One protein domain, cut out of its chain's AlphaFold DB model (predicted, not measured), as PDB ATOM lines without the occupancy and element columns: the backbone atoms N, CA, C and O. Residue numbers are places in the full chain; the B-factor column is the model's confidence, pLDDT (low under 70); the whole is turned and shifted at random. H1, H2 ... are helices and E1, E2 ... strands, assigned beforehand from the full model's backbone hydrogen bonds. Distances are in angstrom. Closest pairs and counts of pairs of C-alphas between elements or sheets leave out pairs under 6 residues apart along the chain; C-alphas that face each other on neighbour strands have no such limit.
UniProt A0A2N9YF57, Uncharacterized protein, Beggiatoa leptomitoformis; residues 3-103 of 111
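What this domain is: This is residues 3 to 103 of the 111 residues of an uncharacterized protein of Beggiatoa leptomitoformis (UniProt A0A2N9YF57). A long helical hairpin, H1 and H2, makes the length of the domain, and a small strand hairpin, E1 and E2, sits beside residues 31 to 43 of H1. Residues 19 to 24 stick out in the loop before H1, as do residues 58 to 75 at the far end of the helical hairpin, while the short H3 makes a corner after H2. The printed part has 101 residues, with three named helices and two named strands that follow each other along the chain as E1, E2, H1, H2, H3; E1 - E2 is an antiparallel sheet, and the class is mostly helix. It is loose, with a radius of gyration of the C-alphas of 17.7 A, and elongated, spanning 59 by 33 by 19 A.

Where its parts are: E1, residues 3 to 8, begins at C-alpha 3 (9.842, 36.625, 34.850), and E2 is residues 11 to 17. H1, residues 30 to 58, measures 42.5 A from first to last C-alpha. H2, residues 66 to 96, measures 44.2 A and ends at C-alpha 96 (-5.904, 33.489, 45.178). H3 is residues 99 to 102.

How they stand to each other: E1 and E2 are an antiparallel hairpin at 174 degrees, with N 5 and O 14 within hydrogen-bond range at 2.8 A. The closest C-alphas of E2 and H1 are those of Ile 11 and Gly 32, 5.4 A. H1 and H2 touch as a helical hairpin, closest at C-alphas 46 and 88, 6.3 A, with a shallow tilt of 30 degrees, opposite ways. E1 and E2 are apart from H2. H2, with residues 92 to 96 alone, only just touches H3, with 3 pairs of C-alphas within 8 A, only at the corner; the closest are those of Glu 93 and Ile 99, 6.5 A. Every O i to N i+4 pair is within range in H1, and 26 of 27 in H2; H3 is too short for such a pair.

The domain as a whole: The farthest C-alphas, of Lys 28 and Glu 65, are 58.8 A apart. The printed part has no cut, and the link from E2 to H1 is long. The pLDDT is under 70 at residues 60 to 64, 66 to 69 and 97 to 103.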
ATOM      1  N   ILE A   3      10.792  37.465  34.122       93.56
ATOM      2  CA  ILE A   3       9.842  36.625  34.850       93.56
ATOM      3  C   ILE A   3       8.962  35.926  33.816       93.56
ATOM      4  O   ILE A   3       8.239  36.589  33.071       93.56
ATOM      5  N   THR A   4       8.989  34.595  33.805       94.50
ATOM      6  CA  THR A   4       8.115  33.778  32.957       94.50
ATOM      7  C   THR A   4       7.099  33.049  33.829       94.50
ATOM      8  O   THR A   4       7.468  32.362  34.779       94.50
ATOM      9  N   ILE A   5       5.818  33.211  33.506       91.44
ATOM     10  CA  ILE A   5       4.693  32.539  34.153       91.44
ATOM     11  C   ILE A   5       4.095  31.571  33.135       91.44
ATOM     12  O   ILE A   5       3.512  31.997  32.137       91.44
ATOM     13  N   GLU A   6       4.226  30.278  33.409       90.81
ATOM     14  CA  GLU A   6       3.686  29.197  32.583       90.81
ATOM     15  C   GLU A   6       2.594  28.460  33.347       90.81
ATOM     16  O   GLU A   6       2.774  28.128  34.518       90.81
ATOM     17  N   ASN A   7       1.499  28.138  32.659       88.06
ATOM     18  CA  ASN A   7       0.504  27.175  33.132       88.06
ATOM     19  C   ASN A   7      -0.029  27.460  34.553       88.06
ATOM     20  O   ASN A   7      -0.226  26.541  35.346       88.06
ATOM     21  N   PHE A   8      -0.278  28.733  34.867       85.56
ATOM     22  CA  PHE A   8      -0.718  29.183  36.186       85.56
ATOM     23  C   PHE A   8      -2.160  29.695  36.135       85.56
ATOM     24  O   PHE A   8      -2.443  30.764  35.585       85.56
ATOM     25  N   GLY A   9      -3.094  28.944  36.720       85.50
ATOM     26  CA  GLY A   9      -4.521  29.260  36.710       85.50
ATOM     27  C   GLY A   9      -5.055  29.483  35.290       85.50
ATOM     28  O   GLY A   9      -5.147  28.560  34.482       85.50
ATOM     29  N   VAL A  10      -5.414  30.734  34.981       85.06
ATOM     30  CA  VAL A  10      -5.927  31.175  33.666       85.06
ATOM     31  C   VAL A  10      -4.853  31.786  32.751       85.06
ATOM     32  O   VAL A  10      -5.184  32.379  31.719       85.06
ATOM     33  N   ILE A  11      -3.576  31.656  33.109       88.12
ATOM     34  CA  ILE A  11      -2.429  32.086  32.305       88.12
ATOM     35  C   ILE A  11      -1.793  30.848  31.679       88.12
ATOM     36  O   ILE A  11      -1.261  29.995  32.384       88.12
ATOM     37  N   LYS A  12      -1.815  30.770  30.345       86.88
ATOM     38  CA  LYS A  12      -1.047  29.756  29.611       86.88
ATOM     39  C   LYS A  12       0.438  30.111  29.596       86.88
ATOM     40  O   LYS A  12       1.250  29.300  30.003       86.88
ATOM     41  N   HIS A  13       0.746  31.328  29.157       90.56
ATOM     42  CA  HIS A  13       2.093  31.872  29.068       90.56
ATOM     43  C   HIS A  13       2.032  33.388  29.266       90.56
ATOM     44  O   HIS A  13       1.166  34.053  28.686       90.56
ATOM     45  N   PHE A  14       2.944  33.937  30.061       92.62
ATOM     46  CA  PHE A  14       3.160  35.372  30.191       92.62
ATOM     47  C   PHE A  14       4.621  35.657  30.545       92.62
ATOM     48  O   PHE A  14       5.193  34.995  31.410       92.62
ATOM     49  N   GLN A  15       5.199  36.673  29.909       95.44
ATOM     50  CA  GLN A  15       6.573  37.103  30.140       95.44
ATOM     51  C   GLN A  15       6.601  38.576  30.551       95.44
ATOM     52  O   GLN A  15       6.018  39.432  29.883       95.44
ATOM     53  N   PHE A  16       7.308  38.865  31.638       95.38
ATOM     54  CA  PHE A  16       7.563  40.212  32.132       95.38
ATOM     55  C   PHE A  16       9.067  40.462  32.193       95.38
ATOM     56  O   PHE A  16       9.808  39.700  32.806       95.38
ATOM     57  N   ASP A  17       9.512  41.538  31.568       94.81
ATOM     58  CA  ASP A  17      10.909  41.944  31.452       94.81
ATOM     59  C   ASP A  17      11.157  43.272  32.193       94.81
ATOM     60  O   ASP A  17      10.688  44.346  31.815       94.81
ATOM     61  N   THR A  18      11.915  43.226  33.278       92.06
ATOM     62  CA  THR A  18      12.150  44.418  34.103       92.06
ATOM     63  C   THR A  18      12.958  45.511  33.414       92.06
ATOM     64  O   THR A  18      13.123  46.567  34.011       92.06
ATOM     65  N   GLU A  19      13.519  45.258  32.232       94.94
ATOM     66  CA  GLU A  19      14.275  46.252  31.464       94.94
ATOM     67  C   GLU A  19      13.367  47.159  30.628       94.94
ATOM     68  O   GLU A  19      13.817  48.195  30.146       94.94
ATOM     69  N   LYS A  20      12.085  46.808  30.464       93.62
ATOM     70  CA  LYS A  20      11.126  47.656  29.748       93.62
ATOM     71  C   LYS A  20      10.466  48.653  30.690       93.62
ATOM     72  O   LYS A  20       9.944  48.276  31.739       93.62
ATOM     73  N   ASP A  21      10.368  49.895  30.233       93.31
ATOM     74  CA  ASP A  21       9.758  50.990  30.995       93.31
ATOM     75  C   ASP A  21       8.219  50.955  31.004       93.31
ATOM     76  O   ASP A  21       7.584  51.542  31.881       93.31
ATOM     77  N   LEU A  22       7.594  50.274  30.034       91.00
ATOM     78  CA  LEU A  22       6.137  50.240  29.881       91.00
ATOM     79  C   LEU A  22       5.613  48.854  29.498       91.00
ATOM     80  O   LEU A  22       6.058  48.236  28.530       91.00
ATOM     81  N   TYR A  23       4.572  48.432  30.216       89.50
ATOM     82  CA  TYR A  23       3.819  47.209  29.965       89.50
ATOM     83  C   TYR A  23       2.373  47.516  29.614       89.50
ATOM     84  O   TYR A  23       1.608  47.983  30.457       89.50
ATOM     85  N   LEU A  24       1.977  47.190  28.383       89.88
ATOM     86  CA  LEU A  24       0.582  47.256  27.967       89.88
ATOM     87  C   LEU A  24      -0.039  45.857  27.958       89.88
ATOM     88  O   LEU A  24       0.272  45.019  27.114       89.88
ATOM     89  N   LEU A  25      -0.961  45.628  28.888       89.94
ATOM     90  CA  LEU A  25      -1.751  44.405  28.989       89.94
ATOM     91  C   LEU A  25      -3.162  44.670  28.462       89.94
ATOM     92  O   LEU A  25      -3.986  45.278  29.144       89.94
ATOM     93  N   PHE A  26      -3.466  44.187  27.260       87.94
ATOM     94  CA  PHE A  26      -4.769  44.376  26.617       87.94
ATOM     95  C   PHE A  26      -5.372  43.044  26.150       87.94
ATOM     96  O   PHE A  26      -4.690  42.028  26.056       87.94
ATOM     97  N   GLY A  27      -6.685  43.029  25.903       85.00
ATOM     98  CA  GLY A  27      -7.417  41.849  25.425       85.00
ATOM     99  C   GLY A  27      -8.561  41.408  26.340       85.00
ATOM    100  O   GLY A  27      -8.739  41.929  27.441       85.00
ATOM    101  N   LYS A  28      -9.353  40.429  25.884       84.19
ATOM    102  CA  LYS A  28     -10.631  40.037  26.513       84.19
ATOM    103  C   LYS A  28     -10.490  39.288  27.845       84.19
ATOM    104  O   LYS A  28     -11.375  39.386  28.685       84.19
ATOM    105  N   ASN A  29      -9.385  38.572  28.070       83.88
ATOM    106  CA  ASN A  29      -9.168  37.807  29.303       83.88
ATOM    107  C   ASN A  29      -8.809  38.751  30.467       83.88
ATOM    108  O   ASN A  29      -7.641  39.076  30.677       83.88
ATOM    109  N   SER A  30      -9.807  39.292  31.170       86.00
ATOM    110  CA  SER A  30      -9.619  40.180  32.331       86.00
ATOM    111  C   SER A  30      -8.924  39.476  33.494       86.00
ATOM    112  O   SER A  30      -7.954  40.013  34.020       86.00
ATOM    113  N   MET A  31      -9.344  38.252  33.820       85.75
ATOM    114  CA  MET A  31      -8.776  37.466  34.921       85.75
ATOM    115  C   MET A  31      -7.288  37.164  34.718       85.75
ATOM    116  O   MET A  31      -6.501  37.379  35.633       85.75
ATOM    117  N   GLY A  32      -6.877  36.748  33.515       87.31
ATOM    118  CA  GLY A  32      -5.470  36.468  33.207       87.31
ATOM    119  C   GLY A  32      -4.563  37.687  33.366       87.31
ATOM    120  O   GLY A  32      -3.466  37.557  33.902       87.31
ATOM    121  N   LYS A  33      -5.041  38.881  32.988       91.00
ATOM    122  CA  LYS A  33      -4.297  40.134  33.202       91.00
ATOM    123  C   LYS A  33      -4.109  40.426  34.690       91.00
ATOM    124  O   LYS A  33      -2.992  40.715  35.110       91.00
ATOM    125  N   SER A  34      -5.175  40.308  35.484       90.38
ATOM    126  CA  SER A  34      -5.094  40.511  36.933       90.38
ATOM    127  C   SER A  34      -4.179  39.484  37.596       90.38
ATOM    128  O   SER A  34      -3.357  39.859  38.421       90.38
ATOM    129  N   TYR A  35      -4.248  38.209  37.198       90.31
ATOM    130  CA  TYR A  35      -3.367  37.160  37.722       90.31
ATOM    131  C   TYR A  35      -1.896  37.450  37.406       90.31
ATOM    132  O   TYR A  35      -1.048  37.315  38.286       90.31
ATOM    133  N   ALA A  36      -1.597  37.883  36.177       91.62
ATOM    134  CA  ALA A  36      -0.232  38.158  35.742       91.62
ATOM    135  C   ALA A  36       0.367  39.320  36.542       91.62
ATOM    136  O   ALA A  36       1.455  39.191  37.099       91.62
ATOM    137  N   ILE A  37      -0.381  40.421  36.674       93.19
ATOM    138  CA  ILE A  37       0.036  41.571  37.485       93.19
ATOM    139  C   ILE A  37       0.188  41.197  38.957       93.19
ATOM    140  O   ILE A  37       1.195  41.558  39.564       93.19
ATOM    141  N   SER A  38      -0.756  40.443  39.527       92.56
ATOM    142  CA  SER A  38      -0.670  39.988  40.915       92.56
ATOM    143  C   SER A  38       0.585  39.156  41.160       92.56
ATOM    144  O   SER A  38       1.300  39.412  42.123       92.56
ATOM    145  N   LEU A  39       0.910  38.204  40.282       91.75
ATOM    146  CA  LEU A  39       2.115  37.385  40.421       91.75
ATOM    147  C   LEU A  39       3.400  38.203  40.329       91.75
ATOM    148  O   LEU A  39       4.274  38.067  41.184       91.75
ATOM    149  N   VAL A  40       3.499  39.079  39.328       94.06
ATOM    150  CA  VAL A  40       4.650  39.976  39.177       94.06
ATOM    151  C   VAL A  40       4.817  40.835  40.433       94.06
ATOM    152  O   VAL A  40       5.909  40.904  40.997       94.06
ATOM    153  N   TYR A  41       3.727  41.423  40.934       94.19
ATOM    154  CA  TYR A  41       3.731  42.194  42.175       94.19
ATOM    155  C   TYR A  41       4.204  41.367  43.376       94.19
ATOM    156  O   TYR A  41       5.050  41.829  44.143       94.19
ATOM    157  N   LEU A  42       3.694  40.145  43.545       92.88
ATOM    158  CA  LEU A  42       4.069  39.273  44.656       92.88
ATOM    159  C   LEU A  42       5.552  38.903  44.623       92.88
ATOM    160  O   LEU A  42       6.199  38.922  45.671       92.88
ATOM    161  N   ILE A  43       6.108  38.628  43.444       90.75
ATOM    162  CA  ILE A  43       7.542  38.360  43.283       90.75
ATOM    163  C   ILE A  43       8.355  39.573  43.753       90.75
ATOM    164  O   ILE A  43       9.208  39.437  44.630       90.75
ATOM    165  N   PHE A  44       8.041  40.778  43.266       92.06
ATOM    166  CA  PHE A  44       8.760  41.989  43.677       92.06
ATOM    167  C   PHE A  44       8.608  42.315  45.157       92.06
ATOM    168  O   PHE A  44       9.585  42.687  45.809       92.06
ATOM    169  N   LYS A  45       7.398  42.168  45.701       92.25
ATOM    170  CA  LYS A  45       7.119  42.402  47.118       92.25
ATOM    171  C   LYS A  45       8.010  41.524  47.997       92.25
ATOM    172  O   LYS A  45       8.607  42.032  48.946       92.25
ATOM    173  N   ASN A  46       8.122  40.237  47.672       88.31
ATOM    174  CA  ASN A  46       8.902  39.291  48.467       88.31
ATOM    175  C   ASN A  46      10.418  39.465  48.255       88.31
ATOM    176  O   ASN A  46      11.156  39.438  49.235       88.31
ATOM    177  N   ILE A  47      10.891  39.768  47.036       88.06
ATOM    178  CA  ILE A  47      12.308  40.123  46.800       88.06
ATOM    179  C   ILE A  47      12.702  41.370  47.605       88.06
ATOM    180  O   ILE A  47      13.751  41.398  48.246       88.06
ATOM    181  N   LYS A  48      11.852  42.405  47.625       89.38
ATOM    182  CA  LYS A  48      12.115  43.626  48.401       89.38
ATOM    183  C   LYS A  48      12.214  43.340  49.901       89.38
ATOM    184  O   LYS A  48      13.065  43.928  50.567       89.38
ATOM    185  N   LEU A  49      11.367  42.447  50.420       85.19
ATOM    186  CA  LEU A  49      11.410  42.019  51.818       85.19
ATOM    187  C   LEU A  49      12.734  41.311  52.144       85.19
ATOM    188  O   LEU A  49      13.375  41.668  53.129       85.19
ATOM    189  N   LEU A  50      13.186  40.389  51.288       83.19
ATOM    190  CA  LEU A  50      14.482  39.721  51.459       83.19
ATOM    191  C   LEU A  50      15.652  40.702  51.460       83.19
ATOM    192  O   LEU A  50      16.509  40.626  52.335       83.19
ATOM    193  N   ASN A  51      15.681  41.636  50.505       84.06
ATOM    194  CA  ASN A  51      16.762  42.617  50.398       84.06
ATOM    195  C   ASN A  51      16.874  43.472  51.666       84.06
ATOM    196  O   ASN A  51      17.973  43.793  52.112       84.06
ATOM    197  N   PHE A  52      15.732  43.835  52.255       82.44
ATOM    198  CA  PHE A  52      15.698  44.584  53.504       82.44
ATOM    199  C   PHE A  52      16.276  43.775  54.672       82.44
ATOM    200  O   PHE A  52      17.099  44.287  55.429       82.44
ATOM    201  N   GLU A  53      15.899  42.504  54.796       77.44
ATOM    202  CA  GLU A  53      16.383  41.633  55.871       77.44
ATOM    203  C   GLU A  53      17.859  41.261  55.724       77.44
ATOM    204  O   GLU A  53      18.588  41.245  56.717       77.44
ATOM    205  N   PHE A  54      18.318  41.008  54.496       80.00
ATOM    206  CA  PHE A  54      19.728  40.755  54.211       80.00
ATOM    207  C   PHE A  54      20.588  41.945  54.642       80.00
ATOM    208  O   PHE A  54      21.555  41.762  55.377       80.00
ATOM    209  N   LYS A  55      20.176  43.170  54.288       81.12
ATOM    210  CA  LYS A  55      20.878  44.399  54.681       81.12
ATOM    211  C   LYS A  55      20.979  44.563  56.205       81.12
ATOM    212  O   LYS A  55      22.004  45.027  56.705       81.12
ATOM    213  N   ILE A  56      19.937  44.174  56.948       75.62
ATOM    214  CA  ILE A  56      19.955  44.175  58.422       75.62
ATOM    215  C   ILE A  56      20.967  43.153  58.952       75.62
ATOM    216  O   ILE A  56      21.773  43.497  59.813       75.62
ATOM    217  N   LYS A  57      20.951  41.915  58.433       74.88
ATOM    218  CA  LYS A  57      21.885  40.858  58.857       74.88
ATOM    219  C   LYS A  57      23.342  41.228  58.546       74.88
ATOM    220  O   LYS A  57      24.205  41.033  59.396       74.88
ATOM    221  N   GLU A  58      23.613  41.787  57.370       72.31
ATOM    222  CA  GLU A  58      24.957  42.214  56.954       72.31
ATOM    223  C   GLU A  58      25.514  43.314  57.866       72.31
ATOM    224  O   GLU A  58      26.638  43.209  58.342       72.31
ATOM    225  N   SER A  59      24.689  44.305  58.216       70.88
ATOM    226  CA  SER A  59      25.086  45.404  59.111       70.88
ATOM    227  C   SER A  59      25.425  44.950  60.541       70.88
ATOM    228  O   SER A  59      25.956  45.738  61.316       70.88
ATOM    229  N   SER A  60      25.087  43.709  60.910       68.38
ATOM    230  CA  SER A  60      25.297  43.151  62.252       68.38
ATOM    231  C   SER A  60      26.519  42.235  62.380       68.38
ATOM    232  O   SER A  60      26.804  41.767  63.480       68.38
ATOM    233  N   LYS A  61      27.243  41.961  61.285       69.50
ATOM    234  CA  LYS A  61      28.423  41.083  61.290       69.50
ATOM    235  C   LYS A  61      29.710  41.913  61.195       69.50
ATOM    236  O   LYS A  61      30.016  42.453  60.137       69.50
ATOM    237  N   GLU A  62      30.467  42.000  62.291       68.38
ATOM    238  CA  GLU A  62      31.881  42.406  62.256       68.38
ATOM    239  C   GLU A  62      32.776  41.228  61.811       68.38
ATOM    240  O   GLU A  62      32.395  40.056  61.885       68.38
ATOM    241  N   LEU A  63      33.930  41.567  61.233       60.91
ATOM    242  CA  LEU A  63      34.733  40.740  60.324       60.91
ATOM    243  C   LEU A  63      35.637  39.729  61.047       60.91
ATOM    244  O   LEU A  63      36.416  40.146  61.896       60.91
ATOM    245  N   ASP A  64      35.624  38.454  60.624       60.28
ATOM    246  CA  ASP A  64      36.776  37.546  60.783       60.28
ATOM    247  C   ASP A  64      36.720  36.277  59.900       60.28
ATOM    248  O   ASP A  64      35.665  35.686  59.701       60.28
ATOM    249  N   GLU A  65      37.889  35.887  59.379       70.06
ATOM    250  CA  GLU A  65      38.284  34.677  58.617       70.06
ATOM    251  C   GLU A  65      37.336  34.054  57.547       70.06
ATOM    252  O   GLU A  65      36.286  33.458  57.802       70.06
ATOM    253  N   TRP A  66      37.818  34.053  56.295       61.38
ATOM    254  CA  TRP A  66      37.131  33.610  55.064       61.38
ATOM    255  C   TRP A  66      36.529  32.190  55.085       61.38
ATOM    256  O   TRP A  66      35.515  31.942  54.427       61.38
ATOM    257  N   GLY A  67      37.134  31.242  55.810       63.34
ATOM    258  CA  GLY A  67      36.674  29.846  55.856       63.34
ATOM    259  C   GLY A  67      35.378  29.655  56.651       63.34
ATOM    260  O   GLY A  67      34.513  28.874  56.252       63.34
ATOM    261  N   TYR A  68      35.215  30.410  57.740       66.44
ATOM    262  CA  TYR A  68      33.997  30.434  58.552       66.44
ATOM    263  C   TYR A  68      32.863  31.172  57.824       66.44
ATOM    264  O   TYR A  68      31.729  30.685  57.780       66.44
ATOM    265  N   TYR A  69      33.187  32.280  57.146       68.94
ATOM    266  CA  TYR A  69      32.218  33.062  56.372       68.94
ATOM    267  C   TYR A  69      31.532  32.259  55.270       68.94
ATOM    268  O   TYR A  69      30.331  32.423  55.079       68.94
ATOM    269  N   LYS A  70      32.237  31.367  54.565       73.12
ATOM    270  CA  LYS A  70      31.625  30.610  53.463       73.12
ATOM    271  C   LYS A  70      30.448  29.743  53.931       73.12
ATOM    272  O   LYS A  70      29.351  29.858  53.390       73.12
ATOM    273  N   ASN A  71      30.656  28.930  54.966       74.69
ATOM    274  CA  ASN A  71      29.617  28.040  55.495       74.69
ATOM    275  C   ASN A  71      28.460  28.830  56.129       74.69
ATOM    276  O   ASN A  71      27.298  28.438  56.034       74.69
ATOM    277  N   GLU A  72      28.771  29.953  56.771       77.38
ATOM    278  CA  GLU A  72      27.779  30.815  57.411       77.38
ATOM    279  C   GLU A  72      26.952  31.619  56.387       77.38
ATOM    280  O   GLU A  72      25.746  31.823  56.565       77.38
ATOM    281  N   MET A  73      27.567  32.034  55.275       76.50
ATOM    282  CA  MET A  73      26.880  32.634  54.132       76.50
ATOM    283  C   MET A  73      25.950  31.630  53.450       76.50
ATOM    284  O   MET A  73      24.804  31.978  53.178       76.50
ATOM    285  N   GLU A  74      26.396  30.391  53.218       81.25
ATOM    286  CA  GLU A  74      25.558  29.331  52.635       81.25
ATOM    287  C   GLU A  74      24.310  29.065  53.486       81.25
ATOM    288  O   GLU A  74      23.195  29.066  52.963       81.25
ATOM    289  N   LYS A  75      24.466  28.946  54.812       84.94
ATOM    290  CA  LYS A  75      23.326  28.827  55.736       84.94
ATOM    291  C   LYS A  75      22.397  30.033  55.666       84.94
ATOM    292  O   LYS A  75      21.188  29.869  55.538       84.94
ATOM    293  N   THR A  76      22.957  31.244  55.692       81.56
ATOM    294  CA  THR A  76      22.170  32.483  55.612       81.56
ATOM    295  C   THR A  76      21.366  32.548  54.309       81.56
ATOM    296  O   THR A  76      20.209  32.961  54.326       81.56
ATOM    297  N   LEU A  77      21.947  32.120  53.184       82.31
ATOM    298  CA  LEU A  77      21.268  32.063  51.887       82.31
ATOM    299  C   LEU A  77      20.128  31.038  51.880       82.31
ATOM    300  O   LEU A  77      19.044  31.360  51.396       82.31
ATOM    301  N   ILE A  78      20.343  29.841  52.438       88.38
ATOM    302  CA  ILE A  78      19.299  28.810  52.555       88.38
ATOM    303  C   ILE A  78      18.141  29.323  53.417       88.38
ATOM    304  O   ILE A  78      16.997  29.277  52.975       88.38
ATOM    305  N   GLU A  79      18.423  29.893  54.591       87.12
ATOM    306  CA  GLU A  79      17.395  30.467  55.471       87.12
ATOM    307  C   GLU A  79      16.576  31.561  54.772       87.12
ATOM    308  O   GLU A  79      15.350  31.624  54.904       87.12
ATOM    309  N   LEU A  80      17.248  32.442  54.022       85.12
ATOM    310  CA  LEU A  80      16.584  33.495  53.257       85.12
ATOM    311  C   LEU A  80      15.712  32.909  52.147       85.12
ATOM    312  O   LEU A  80      14.599  33.389  51.937       85.12
ATOM    313  N   PHE A  81      16.178  31.860  51.468       85.75
ATOM    314  CA  PHE A  81      15.411  31.194  50.422       85.75
ATOM    315  C   PHE A  81      14.188  30.456  50.980       85.75
ATOM    316  O   PHE A  81      13.083  30.622  50.471       85.75
ATOM    317  N   GLU A  82      14.331  29.701  52.066       90.19
ATOM    318  CA  GLU A  82      13.201  29.037  52.725       90.19
ATOM    319  C   GLU A  82      12.153  30.053  53.188       90.19
ATOM    320  O   GLU A  82      10.947  29.885  52.969       90.19
ATOM    321  N   LYS A  83      12.613  31.164  53.771       87.38
ATOM    322  CA  LYS A  83      11.738  32.258  54.184       87.38
ATOM    323  C   LYS A  83      11.055  32.929  52.995       87.38
ATOM    324  O   LYS A  83       9.865  33.246  53.085       87.38
ATOM    325  N   PHE A  84      11.762  33.120  51.884       87.06
ATOM    326  CA  PHE A  84      11.186  33.621  50.639       87.06
ATOM    327  C   PHE A  84      10.055  32.725  50.144       87.06
ATOM    328  O   PHE A  84       8.953  33.209  49.907       87.06
ATOM    329  N   ILE A  85      10.298  31.416  50.039       88.38
ATOM    330  CA  ILE A  85       9.291  30.461  49.570       88.38
ATOM    331  C   ILE A  85       8.075  30.471  50.493       88.38
ATOM    332  O   ILE A  85       6.943  30.548  50.018       88.38
ATOM    333  N   LYS A  86       8.289  30.488  51.813       90.44
ATOM    334  CA  LYS A  86       7.201  30.561  52.794       90.44
ATOM    335  C   LYS A  86       6.366  31.836  52.637       90.44
ATOM    336  O   LYS A  86       5.144  31.766  52.550       90.44
ATOM    337  N   THR A  87       7.015  32.997  52.581       89.69
ATOM    338  CA  THR A  87       6.332  34.299  52.460       89.69
ATOM    339  C   THR A  87       5.615  34.459  51.121       89.69
ATOM    340  O   THR A  87       4.488  34.968  51.082       89.69
ATOM    341  N   LEU A  88       6.212  33.960  50.037       88.00
ATOM    342  CA  LEU A  88       5.582  33.905  48.727       88.00
ATOM    343  C   LEU A  88       4.359  32.981  48.741       88.00
ATOM    344  O   LEU A  88       3.298  33.416  48.303       88.00
ATOM    345  N   SER A  89       4.465  31.770  49.299       88.06
ATOM    346  CA  SER A  89       3.348  30.818  49.412       88.06
ATOM    347  C   SER A  89       2.172  31.420  50.176       88.06
ATOM    348  O   SER A  89       1.061  31.480  49.657       88.06
ATOM    349  N   THR A  90       2.425  31.992  51.358       89.75
ATOM    350  CA  THR A  90       1.390  32.684  52.142       89.75
ATOM    351  C   THR A  90       0.776  33.849  51.365       89.75
ATOM    352  O   THR A  90      -0.430  34.080  51.414       89.75
ATOM    353  N   SER A  91       1.585  34.601  50.616       89.56
ATOM    354  CA  SER A  91       1.069  35.703  49.802       89.56
ATOM    355  C   SER A  91       0.201  35.219  48.637       89.56
ATOM    356  O   SER A  91      -0.788  35.876  48.311       89.56
ATOM    357  N   LEU A  92       0.548  34.086  48.021       87.56
ATOM    358  CA  LEU A  92      -0.240  33.453  46.964       87.56
ATOM    359  C   LEU A  92      -1.582  32.956  47.501       87.56
ATOM    360  O   LEU A  92      -2.614  33.280  46.916       87.56
ATOM    361  N   GLU A  93      -1.588  32.249  48.631       85.38
ATOM    362  CA  GLU A  93      -2.812  31.780  49.297       85.38
ATOM    363  C   GLU A  93      -3.746  32.946  49.640       85.38
ATOM    364  O   GLU A  93      -4.924  32.930  49.280       85.38
ATOM    365  N   ASN A  94      -3.196  34.015  50.224       86.06
ATOM    366  CA  ASN A  94      -3.951  35.228  50.547       86.06
ATOM    367  C   ASN A  94      -4.512  35.943  49.306       86.06
ATOM    368  O   ASN A  94      -5.519  36.640  49.406       86.06
ATOM    369  N   THR A  95      -3.859  35.809  48.148       84.69
ATOM    370  CA  THR A  95      -4.264  36.496  46.910       84.69
ATOM    371  C   THR A  95      -5.274  35.686  46.101       84.69
ATOM    372  O   THR A  95      -6.173  36.264  45.498       84.69
ATOM    373  N   PHE A  96      -5.140  34.359  46.077       82.12
ATOM    374  CA  PHE A  96      -5.904  33.489  45.178       82.12
ATOM    375  C   PHE A  96      -6.901  32.558  45.883       82.12
ATOM    376  O   PHE A  96      -7.571  31.775  45.208       82.12
ATOM    377  N   SER A  97      -7.041  32.667  47.212       68.50
ATOM    378  CA  SER A  97      -8.040  31.992  48.068       68.50
ATOM    379  C   SER A  97      -7.953  30.458  48.135       68.50
ATOM    380  O   SER A  97      -8.378  29.873  49.123       68.50
ATOM    381  N   SER A  98      -7.416  29.798  47.107       62.53
ATOM    382  CA  SER A  98      -7.069  28.378  47.062       62.53
ATOM    383  C   SER A  98      -6.045  28.134  45.951       62.53
ATOM    384  O   SER A  98      -6.207  28.622  44.829       62.53
ATOM    385  N   ILE A  99      -5.010  27.342  46.243       62.53
ATOM    386  CA  ILE A  99      -4.019  26.885  45.253       62.53
ATOM    387  C   ILE A  99      -4.670  25.984  44.188       62.53
ATOM    388  O   ILE A  99      -4.187  25.911  43.062       62.53
ATOM    389  N   GLU A 100      -5.818  25.369  44.475       58.84
ATOM    390  CA  GLU A 100      -6.571  24.578  43.494       58.84
ATOM    391  C   GLU A 100      -7.091  25.448  42.338       58.84
ATOM    392  O   GLU A 100      -7.095  25.020  41.187       58.84
ATOM    393  N   ASN A 101      -7.410  26.723  42.598       61.22
ATOM    394  CA  ASN A 101      -7.774  27.686  41.551       61.22
ATOM    395  C   ASN A 101      -6.584  28.097  40.664       61.22
ATOM    396  O   ASN A 101      -6.778  28.776  39.648       61.22
ATOM    397  N   LEU A 102      -5.366  27.717  41.063       65.56
ATOM    398  CA  LEU A 102      -4.122  27.938  40.333       65.56
ATOM    399  C   LEU A 102      -3.751  26.751  39.442       65.56
ATOM    400  O   LEU A 102      -2.820  26.880  38.644       65.56
ATOM    401  N   GLN A 103      -4.477  25.627  39.524       65.75
ATOM    402  CA  GLN A 103      -4.335  24.548  38.551       65.75
ATOM    403  C   GLN A 103      -4.631  25.081  37.149       65.75
ATOM    404  O   GLN A 103      -5.571  25.855  36.931       65.75
TER     405      GLN A 103